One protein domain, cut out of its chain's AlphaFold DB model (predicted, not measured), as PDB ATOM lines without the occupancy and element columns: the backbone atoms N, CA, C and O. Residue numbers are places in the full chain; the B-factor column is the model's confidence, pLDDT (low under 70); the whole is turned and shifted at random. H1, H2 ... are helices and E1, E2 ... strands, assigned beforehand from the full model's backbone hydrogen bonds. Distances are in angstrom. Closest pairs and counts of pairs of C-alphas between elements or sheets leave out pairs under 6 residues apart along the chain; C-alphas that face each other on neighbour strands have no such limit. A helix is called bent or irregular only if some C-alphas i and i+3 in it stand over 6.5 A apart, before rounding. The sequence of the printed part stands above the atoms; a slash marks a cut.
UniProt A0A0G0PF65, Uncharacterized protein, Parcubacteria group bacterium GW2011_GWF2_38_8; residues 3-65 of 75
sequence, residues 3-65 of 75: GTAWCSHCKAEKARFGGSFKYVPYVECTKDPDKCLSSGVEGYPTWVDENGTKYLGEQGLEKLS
ATOM      1  N   GLY A   3     -34.596  33.777 -42.012       95.50
ATOM      2  CA  GLY A   3     -35.581  34.482 -41.198       95.50
ATOM      3  C   GLY A   3     -35.241  35.945 -41.012       95.50
ATOM      4  O   GLY A   3     -34.260  36.438 -41.568       95.50
ATOM      5  N   THR A   4     -36.016  36.628 -40.174       94.75
ATOM      6  CA  THR A   4     -35.823  38.056 -39.908       94.75
ATOM      7  C   THR A   4     -35.578  38.358 -38.435       94.75
ATOM      8  O   THR A   4     -36.022  37.625 -37.548       94.75
ATOM      9  N   ALA A   5     -34.880  39.457 -38.152       90.81
ATOM     10  CA  ALA A   5     -34.596  39.894 -36.787       90.81
ATOM     11  C   ALA A   5     -35.852  40.274 -35.983       90.81
ATOM     12  O   ALA A   5     -35.846  40.172 -34.758       90.81
ATOM     13  N   TRP A   6     -36.925  40.721 -36.640       91.00
ATOM     14  CA  TRP A   6     -38.169  41.147 -35.986       91.00
ATOM     15  C   TRP A   6     -39.193  40.015 -35.818       91.00
ATOM     16  O   TRP A   6     -40.080  40.132 -34.976       91.00
ATOM     17  N   CYS A   7     -39.049  38.914 -36.557       93.56
ATOM     18  CA  CYS A   7     -39.923  37.743 -36.499       93.56
ATOM     19  C   CYS A   7     -39.880  37.071 -35.112       93.56
ATOM     20  O   CYS A   7     -38.819  36.657 -34.640       93.56
ATOM     21  N   SER A   8     -41.040  36.956 -34.454       94.38
ATOM     22  CA  SER A   8     -41.189  36.365 -33.112       94.38
ATOM     23  C   SER A   8     -40.721  34.912 -33.071       94.38
ATOM     24  O   SER A   8     -39.895  34.557 -32.235       94.38
ATOM     25  N   HIS A   9     -41.171  34.112 -34.033       95.38
ATOM     26  CA  HIS A   9     -40.804  32.705 -34.181       95.38
ATOM     27  C   HIS A   9     -39.297  32.514 -34.401       95.38
ATOM     28  O   HIS A   9     -38.657  31.641 -33.823       95.38
ATOM     29  N   CYS A  10     -38.683  33.411 -35.167       94.94
ATOM     30  CA  CYS A  10     -37.250  33.413 -35.425       94.94
ATOM     31  C   CYS A  10     -36.451  33.742 -34.157       94.94
ATOM     32  O   CYS A  10     -35.376  33.184 -33.943       94.94
ATOM     33  N   LYS A  11     -36.960  34.645 -33.307       95.31
ATOM     34  CA  LYS A  11     -36.360  34.947 -31.999       95.31
ATOM     35  C   LYS A  11     -36.492  33.770 -31.035       95.31
ATOM     36  O   LYS A  11     -35.513  33.464 -30.363       95.31
ATOM     37  N   ALA A  12     -37.656  33.123 -30.987       95.56
ATOM     38  CA  ALA A  12     -37.886  31.944 -30.154       95.56
ATOM     39  C   ALA A  12     -36.936  30.801 -30.539       95.56
ATOM     40  O   ALA A  12     -36.246  30.260 -29.679       95.56
ATOM     41  N   GLU A  13     -36.794  30.531 -31.837       95.06
ATOM     42  CA  GLU A  13     -35.860  29.521 -32.332       95.06
ATOM     43  C   GLU A  13     -34.406  29.861 -31.974       95.06
ATOM     44  O   GLU A  13     -33.691  29.034 -31.416       95.06
ATOM     45  N   LYS A  14     -33.970  31.108 -32.206       94.56
ATOM     46  CA  LYS A  14     -32.628  31.578 -31.811       94.56
ATOM     47  C   LYS A  14     -32.376  31.431 -30.312       94.56
ATOM     48  O   LYS A  14     -31.272  31.067 -29.918       94.56
ATOM     49  N   ALA A  15     -33.381  31.714 -29.486       94.88
ATOM     50  CA  ALA A  15     -33.268  31.627 -28.036       94.88
ATOM     51  C   ALA A  15     -33.007  30.191 -27.564       94.88
ATOM     52  O   ALA A  15     -32.220  30.015 -26.637       94.88
ATOM     53  N   ARG A  16     -33.571  29.174 -28.238       93.44
ATOM     54  CA  ARG A  16     -33.292  27.759 -27.931       93.44
ATOM     55  C   ARG A  16     -31.812  27.411 -28.104       93.44
ATOM     56  O   ARG A  16     -31.256  26.685 -27.293       93.44
ATOM     57  N   PHE A  17     -31.151  27.972 -29.116       92.94
ATOM     58  CA  PHE A  17     -29.708  27.793 -29.323       92.94
ATOM     59  C   PHE A  17     -28.836  28.627 -28.370       92.94
ATOM     60  O   PHE A  17     -27.637  28.369 -28.247       92.94
ATOM     61  N   GLY A  18     -29.393  29.666 -27.740       93.19
ATOM     62  CA  GLY A  18     -28.646  30.599 -26.901       93.19
ATOM     63  C   GLY A  18     -27.403  31.162 -27.605       93.19
ATOM     64  O   GLY A  18     -27.426  31.526 -28.783       93.19
ATOM     65  N   GLY A  19     -26.277  31.206 -26.888       92.94
ATOM     66  CA  GLY A  19     -24.996  31.678 -27.431       92.94
ATOM     67  C   GLY A  19     -24.421  30.806 -28.557       92.94
ATOM     68  O   GLY A  19     -23.554  31.268 -29.303       92.94
ATOM     69  N   SER A  20     -24.909  29.573 -28.715       92.62
ATOM     70  CA  SER A  20     -24.479  28.651 -29.770       92.62
ATOM     71  C   SER A  20     -25.098  28.979 -31.126       92.62
ATOM     72  O   SER A  20     -24.603  28.501 -32.144       92.62
ATOM     73  N   PHE A  21     -26.108  29.860 -31.186       93.94
ATOM     74  CA  PHE A  21     -26.722  30.263 -32.456       93.94
ATOM     75  C   PHE A  21     -25.716  30.893 -33.430       93.94
ATOM     76  O   PHE A  21     -25.905  30.837 -34.639       93.94
ATOM     77  N   LYS A  22     -24.603  31.446 -32.931       93.62
ATOM     78  CA  LYS A  22     -23.515  31.974 -33.772       93.62
ATOM     79  C   LYS A  22     -22.900  30.937 -34.724       93.62
ATOM     80  O   LYS A  22     -22.264  31.329 -35.695       93.62
ATOM     81  N   TYR A  23     -23.066  29.644 -34.438       92.44
ATOM     82  CA  TYR A  23     -22.601  28.549 -35.291       92.44
ATOM     83  C   TYR A  23     -23.658  28.085 -36.297       92.44
ATOM     84  O   TYR A  23     -23.340  27.342 -37.221       92.44
ATOM     85  N   VAL A  24     -24.908  28.522 -36.143       92.38
ATOM     86  CA  VAL A  24     -25.985  28.200 -37.077       92.38
ATOM     87  C   VAL A  24     -25.828  29.066 -38.328       92.38
ATOM     88  O   VAL A  24     -25.822  30.295 -38.216       92.38
ATOM     89  N   PRO A  25     -25.789  28.474 -39.537       93.06
ATOM     90  CA  PRO A  25     -25.850  29.241 -40.775       93.06
ATOM     91  C   PRO A  25     -27.170  30.017 -40.839       93.06
ATOM     92  O   PRO A  25     -28.243  29.433 -41.016       93.06
ATOM     93  N   TYR A  26     -27.106  31.336 -40.666       94.75
ATOM     94  CA  TYR A  26     -28.273  32.213 -40.641       94.75
ATOM     95  C   TYR A  26     -28.227  33.239 -41.771       94.75
ATOM     96  O   TYR A  26     -27.223  33.924 -41.956       94.75
ATOM     97  N   VAL A  27     -29.335  33.363 -42.501       95.75
ATOM     98  CA  VAL A  27     -29.542  34.399 -43.515       95.75
ATOM     99  C   VAL A  27     -30.629  35.349 -43.024       95.75
ATOM    100  O   VAL A  27     -31.750  34.928 -42.726       95.75
ATOM    101  N   GLU A  28     -30.281  36.630 -42.941       95.31
ATOM    102  CA  GLU A  28     -31.199  37.707 -42.585       95.31
ATOM    103  C   GLU A  28     -31.913  38.210 -43.844       95.31
ATOM    104  O   GLU A  28     -31.357  38.987 -44.618       95.31
ATOM    105  N   CYS A  29     -33.160  37.785 -44.045       94.00
ATOM    106  CA  CYS A  29     -33.897  38.075 -45.278       94.00
ATOM    107  C   CYS A  29     -34.217  39.560 -45.483       94.00
ATOM    108  O   CYS A  29     -34.487  39.969 -46.607       94.00
ATOM    109  N   THR A  30     -34.170  40.384 -44.429       92.81
ATOM    110  CA  THR A  30     -34.299  41.845 -44.592       92.81
ATOM    111  C   THR A  30     -33.044  42.506 -45.155       92.81
ATOM    112  O   THR A  30     -33.139  43.604 -45.696       92.81
ATOM    113  N   LYS A  31     -31.878  41.860 -45.032       94.62
ATOM    114  CA  LYS A  31     -30.605  42.347 -45.576       94.62
ATOM    115  C   LYS A  31     -30.294  41.731 -46.935       94.62
ATOM    116  O   LYS A  31     -29.787  42.433 -47.799       94.62
ATOM    117  N   ASP A  32     -30.646  40.459 -47.117       93.75
ATOM    118  CA  ASP A  32     -30.362  39.679 -48.326       93.75
ATOM    119  C   ASP A  32     -31.648  39.046 -48.905       93.75
ATOM    120  O   ASP A  32     -31.808  37.817 -48.880       93.75
ATOM    121  N   PRO A  33     -32.597  39.855 -49.416       92.06
ATOM    122  CA  PRO A  33     -33.888  39.358 -49.898       92.06
ATOM    123  C   PRO A  33     -33.745  38.391 -51.081       92.06
ATOM    124  O   PRO A  33     -34.416  37.357 -51.107       92.06
ATOM    125  N   ASP A  34     -32.824  38.659 -52.012       94.50
ATOM    126  CA  ASP A  34     -32.581  37.815 -53.189       94.50
ATOM    127  C   ASP A  34     -32.173  36.389 -52.813       94.50
ATOM    128  O   ASP A  34     -32.572  35.423 -53.468       94.50
ATOM    129  N   LYS A  35     -31.418  36.233 -51.719       92.88
ATOM    130  CA  LYS A  35     -30.985  34.921 -51.233       92.88
ATOM    131  C   LYS A  35     -32.164  34.119 -50.691       92.88
ATOM    132  O   LYS A  35     -32.280  32.935 -50.989       92.88
ATOM    133  N   CYS A  36     -33.066  34.761 -49.949       93.19
ATOM    134  CA  CYS A  36     -34.264  34.100 -49.431       93.19
ATOM    135  C   CYS A  36     -35.251  33.736 -50.548       93.19
ATOM    136  O   CYS A  36     -35.796  32.632 -50.538       93.19
ATOM    137  N   LEU A  37     -35.415  34.607 -51.549       92.00
ATOM    138  CA  LEU A  37     -36.230  34.329 -52.736       92.00
ATOM    139  C   LEU A  37     -35.650  33.180 -53.571       92.00
ATOM    140  O   LEU A  37     -36.377  32.260 -53.935       92.00
ATOM    141  N   SER A  38     -34.336  33.181 -53.809       92.94
ATOM    142  CA  SER A  38     -33.652  32.129 -54.578       92.94
ATOM    143  C   SER A  38     -33.677  30.773 -53.870       92.94
ATOM    144  O   SER A  38     -33.744  29.733 -54.517       92.94
ATOM    145  N   SER A  39     -33.669  30.763 -52.535       90.81
ATOM    146  CA  SER A  39     -33.891  29.550 -51.737       90.81
ATOM    147  C   SER A  39     -35.371  29.152 -51.638       90.81
ATOM    148  O   SER A  39     -35.692  28.134 -51.028       90.81
ATOM    149  N   GLY A  40     -36.282  29.923 -52.243       91.06
ATOM    150  CA  GLY A  40     -37.726  29.704 -52.229       91.06
ATOM    151  C   GLY A  40     -38.293  29.655 -50.813       91.06
ATOM    152  O   GLY A  40     -38.996  28.705 -50.472       91.06
ATOM    153  N   VAL A  41     -37.901  30.615 -49.978       92.44
ATOM    154  CA  VAL A  41     -38.414  30.784 -48.617       92.44
ATOM    155  C   VAL A  41     -39.778  31.466 -48.689       92.44
ATOM    156  O   VAL A  41     -39.874  32.617 -49.101       92.44
ATOM    157  N   GLU A  42     -40.827  30.761 -48.271       89.31
ATOM    158  CA  GLU A  42     -42.215  31.259 -48.306       89.31
ATOM    159  C   GLU A  42     -42.674  31.839 -46.958       89.31
ATOM    160  O   GLU A  42     -43.653  32.579 -46.890       89.31
ATOM    161  N   GLY A  43     -41.954  31.535 -45.875       90.75
ATOM    162  CA  GLY A  43     -42.268  31.992 -44.523       90.75
ATOM    163  C   GLY A  43     -41.061  31.948 -43.590       90.75
ATOM    164  O   GLY A  43     -40.006  31.406 -43.931       90.75
ATOM    165  N   TYR A  44     -41.196  32.531 -42.399       93.50
ATOM    166  CA  TYR A  44     -40.102  32.628 -41.431       93.50
ATOM    167  C   TYR A  44     -40.476  32.032 -40.062       93.50
ATOM    168  O   TYR A  44     -41.587  32.276 -39.591       93.50
ATOM    169  N   PRO A  45     -39.534  31.353 -39.378       95.44
ATOM    170  CA  PRO A  45     -38.248  30.899 -39.909       95.44
ATOM    171  C   PRO A  45     -38.440  29.745 -40.908       95.44
ATOM    172  O   PRO A  45     -39.417  29.012 -40.829       95.44
ATOM    173  N   THR A  46     -37.506  29.584 -41.844       96.38
ATOM    174  CA  THR A  46     -37.418  28.389 -42.699       96.38
ATOM    175  C   THR A  46     -36.036  27.771 -42.558       96.38
ATOM    176  O   THR A  46     -35.010  28.456 -42.641       96.38
ATOM    177  N   TRP A  47     -35.992  26.462 -42.359       95.56
ATOM    178  CA  TRP A  47     -34.771  25.672 -42.385       95.56
ATOM    179  C   TRP A  47     -34.656  24.935 -43.710       95.56
ATOM    180  O   TRP A  47     -35.662  24.562 -44.301       95.56
ATOM    181  N   VAL A  48     -33.428  24.770 -44.184       94.25
ATOM    182  CA  VAL A  48     -33.122  24.025 -45.405       94.25
ATOM    183  C   VAL A  48     -32.021  23.046 -45.034       94.25
ATOM    184  O   VAL A  48     -31.013  23.481 -44.472       94.25
ATOM    185  N   ASP A  49     -32.255  21.755 -45.259       91.75
ATOM    186  CA  ASP A  49     -31.250  20.714 -45.037       91.75
ATOM    187  C   ASP A  49     -30.237  20.652 -46.196       91.75
ATOM    188  O   ASP A  49     -30.313  21.406 -47.171       91.75
ATOM    189  N   GLU A  50     -29.278  19.736 -46.097       88.62
ATOM    190  CA  GLU A  50     -28.271  19.514 -47.140       88.62
ATOM    191  C   GLU A  50     -28.862  18.945 -48.443       88.62
ATOM    192  O   GLU A  50     -28.272  19.113 -49.509       88.62
ATOM    193  N   ASN A  51     -30.046  18.327 -48.382       89.75
ATOM    194  CA  ASN A  51     -30.770  17.797 -49.539       89.75
ATOM    195  C   ASN A  51     -31.642  18.861 -50.233       89.75
ATOM    196  O   ASN A  51     -32.252  18.584 -51.266       89.75
ATOM    197  N   GLY A  52     -31.723  20.076 -49.680       90.38
ATOM    198  CA  GLY A  52     -32.609  21.139 -50.155       90.38
ATOM    199  C   GLY A  52     -34.060  21.019 -49.671       90.38
ATOM    200  O   GLY A  52     -34.911  21.803 -50.101       90.38
ATOM    201  N   THR A  53     -34.360  20.079 -48.771       92.69
ATOM    202  CA  THR A  53     -35.662  19.947 -48.111       92.69
ATOM    203  C   THR A  53     -35.895  21.146 -47.207       92.69
ATOM    204  O   THR A  53     -35.045  21.510 -46.391       92.69
ATOM    205  N   LYS A  54     -37.072  21.758 -47.335       94.31
ATOM    206  CA  LYS A  54     -37.454  22.941 -46.567       94.31
ATOM    207  C   LYS A  54     -38.355  22.554 -45.407       94.31
ATOM    208  O   LYS A  54     -39.339  21.843 -45.593       94.31
ATOM    209  N   TYR A  55     -38.065  23.107 -44.242       94.81
ATOM    210  CA  TYR A  55     -38.854  22.942 -43.030       94.81
ATOM    211  C   TYR A  55     -39.327  24.318 -42.577       94.81
ATOM    212  O   TYR A  55     -38.527  25.157 -42.150       94.81
ATOM    213  N   LEU A  56     -40.622  24.571 -42.750       94.56
ATOM    214  CA  LEU A  56     -41.240  25.849 -42.420       94.56
ATOM    215  C   LEU A  56     -41.582  25.909 -40.931       94.56
ATOM    216  O   LEU A  56     -42.092  24.949 -40.357       94.56
ATOM    217  N   GLY A  57     -41.363  27.078 -40.337       94.19
ATOM    218  CA  GLY A  57     -41.655  27.355 -38.938       94.19
ATOM    219  C   GLY A  57     -40.530  26.951 -37.988       94.19
ATOM    220  O   GLY A  57     -39.463  26.476 -38.389       94.19
ATOM    221  N   GLU A  58     -40.780  27.179 -36.702       94.50
ATOM    222  CA  GLU A  58     -39.902  26.727 -35.622       94.50
ATOM    223  C   GLU A  58     -39.835  25.200 -35.600       94.50
ATOM    224  O   GLU A  58     -40.871  24.537 -35.594       94.50
ATOM    225  N   GLN A  59     -38.625  24.653 -35.576       94.94
ATOM    226  CA  GLN A  59     -38.384  23.214 -35.511       94.94
ATOM    227  C   GLN A  59     -37.984  22.789 -34.093       94.94
ATOM    228  O   GLN A  59     -38.339  21.700 -33.655       94.94
ATOM    229  N   GLY A  60     -37.293  23.654 -33.345       94.38
ATOM    230  CA  GLY A  60     -36.707  23.282 -32.056       94.38
ATOM    231  C   GLY A  60     -35.425  22.457 -32.208       94.38
ATOM    232  O   GLY A  60     -35.061  22.028 -33.302       94.38
ATOM    233  N   LEU A  61     -34.695  22.259 -31.107       93.19
ATOM    234  CA  LEU A  61     -33.373  21.619 -31.151       93.19
ATOM    235  C   LEU A  61     -33.474  20.128 -31.478       93.19
ATOM    236  O   LEU A  61     -32.665  19.604 -32.236       93.19
ATOM    237  N   GLU A  62     -34.493  19.466 -30.942       92.75
ATOM    238  CA  GLU A  62     -34.771  18.044 -31.111       92.75
ATOM    239  C   GLU A  62     -35.023  17.727 -32.581       92.75
ATOM    240  O   GLU A  62     -34.363  16.865 -33.158       92.75
ATOM    241  N   LYS A  63     -35.907  18.491 -33.230       93.69
ATOM    242  CA  LYS A  63     -36.219  18.263 -34.640       93.69
ATOM    243  C   LYS A  63     -35.037  18.583 -35.545       93.69
ATOM    244  O   LYS A  63     -34.779  17.863 -36.504       93.69
ATOM    245  N   LEU A  64     -34.299  19.650 -35.240       93.75
ATOM    246  CA  LEU A  64     -33.103  20.011 -36.000       93.75
ATOM    247  C   LEU A  64     -31.989  18.976 -35.833       93.75
ATOM    248  O   LEU A  64     -31.252  18.734 -36.786       93.75
ATOM    249  N   SER A  65     -31.893  18.333 -34.671       93.38
ATOM    250  CA  SER A  65     -30.998  17.200 -34.435       93.38
ATOM    251  C   SER A  65     -31.365  16.002 -35.315       93.38
ATOM    252  O   SER A  65     -30.488  15.462 -35.986       93.38
TER     253      SER A  65
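What this domain is: This is residues 3 to 65 of the 75 residues of an uncharacterized protein of Parcubacteria group bacterium GW2011_GWF2_38_8 (UniProt A0A0G0PF65). A kinked helix, H1, packs with short H3 at one end of a small rounded body; the short helix H2 lies at the other end, and a small strand hairpin, E1 and E2, lies between. The 63 printed residues run H1, H2, E1, E2, H3, mostly helix, with an antiparallel two-strand sheet. The whole is compact, radius of gyration of the C-alphas 11.1 A, spanning 28 by 26 by 18 A.

How they stand to each other: H1, residues 8 to 23, has a kink of 95 degrees near residue 17 and is irregular, C-alphas 16 and 19 being 9.2 A apart. With residues 13 to 17 alone it touches H3, residues 60 to 65; their closest C-alphas, of Glu 13 and Gly 60, are 6.3 A apart. They run the same way at a steep tilt of 49 degrees. H2, residues 33 to 38, touches no helix. E1, residues 46 to 48, and E2, residues 54 to 56, form an antiparallel hairpin; N 47 and O 55 are 2.9 A apart, within hydrogen-bond range. Every O i to N i+4 pair is within range in H2 and H3, 6 of 12 in H1.

Where its parts are: H1 begins at C-alpha 8 (-41.189, 36.365, -33.112) and measures 20.3 A, H2 8.6 A, E1 6.7 A, E2 6.3 A. H3, 8.7 A, ends at C-alpha 65 (-30.998, 17.200, -34.435).

The domain as a whole: The farthest C-alphas, of Asp 34 and Glu 62, are 29.7 A apart. The printed part has no cut, no link is long, and no printed residue is under 70 in pLDDT.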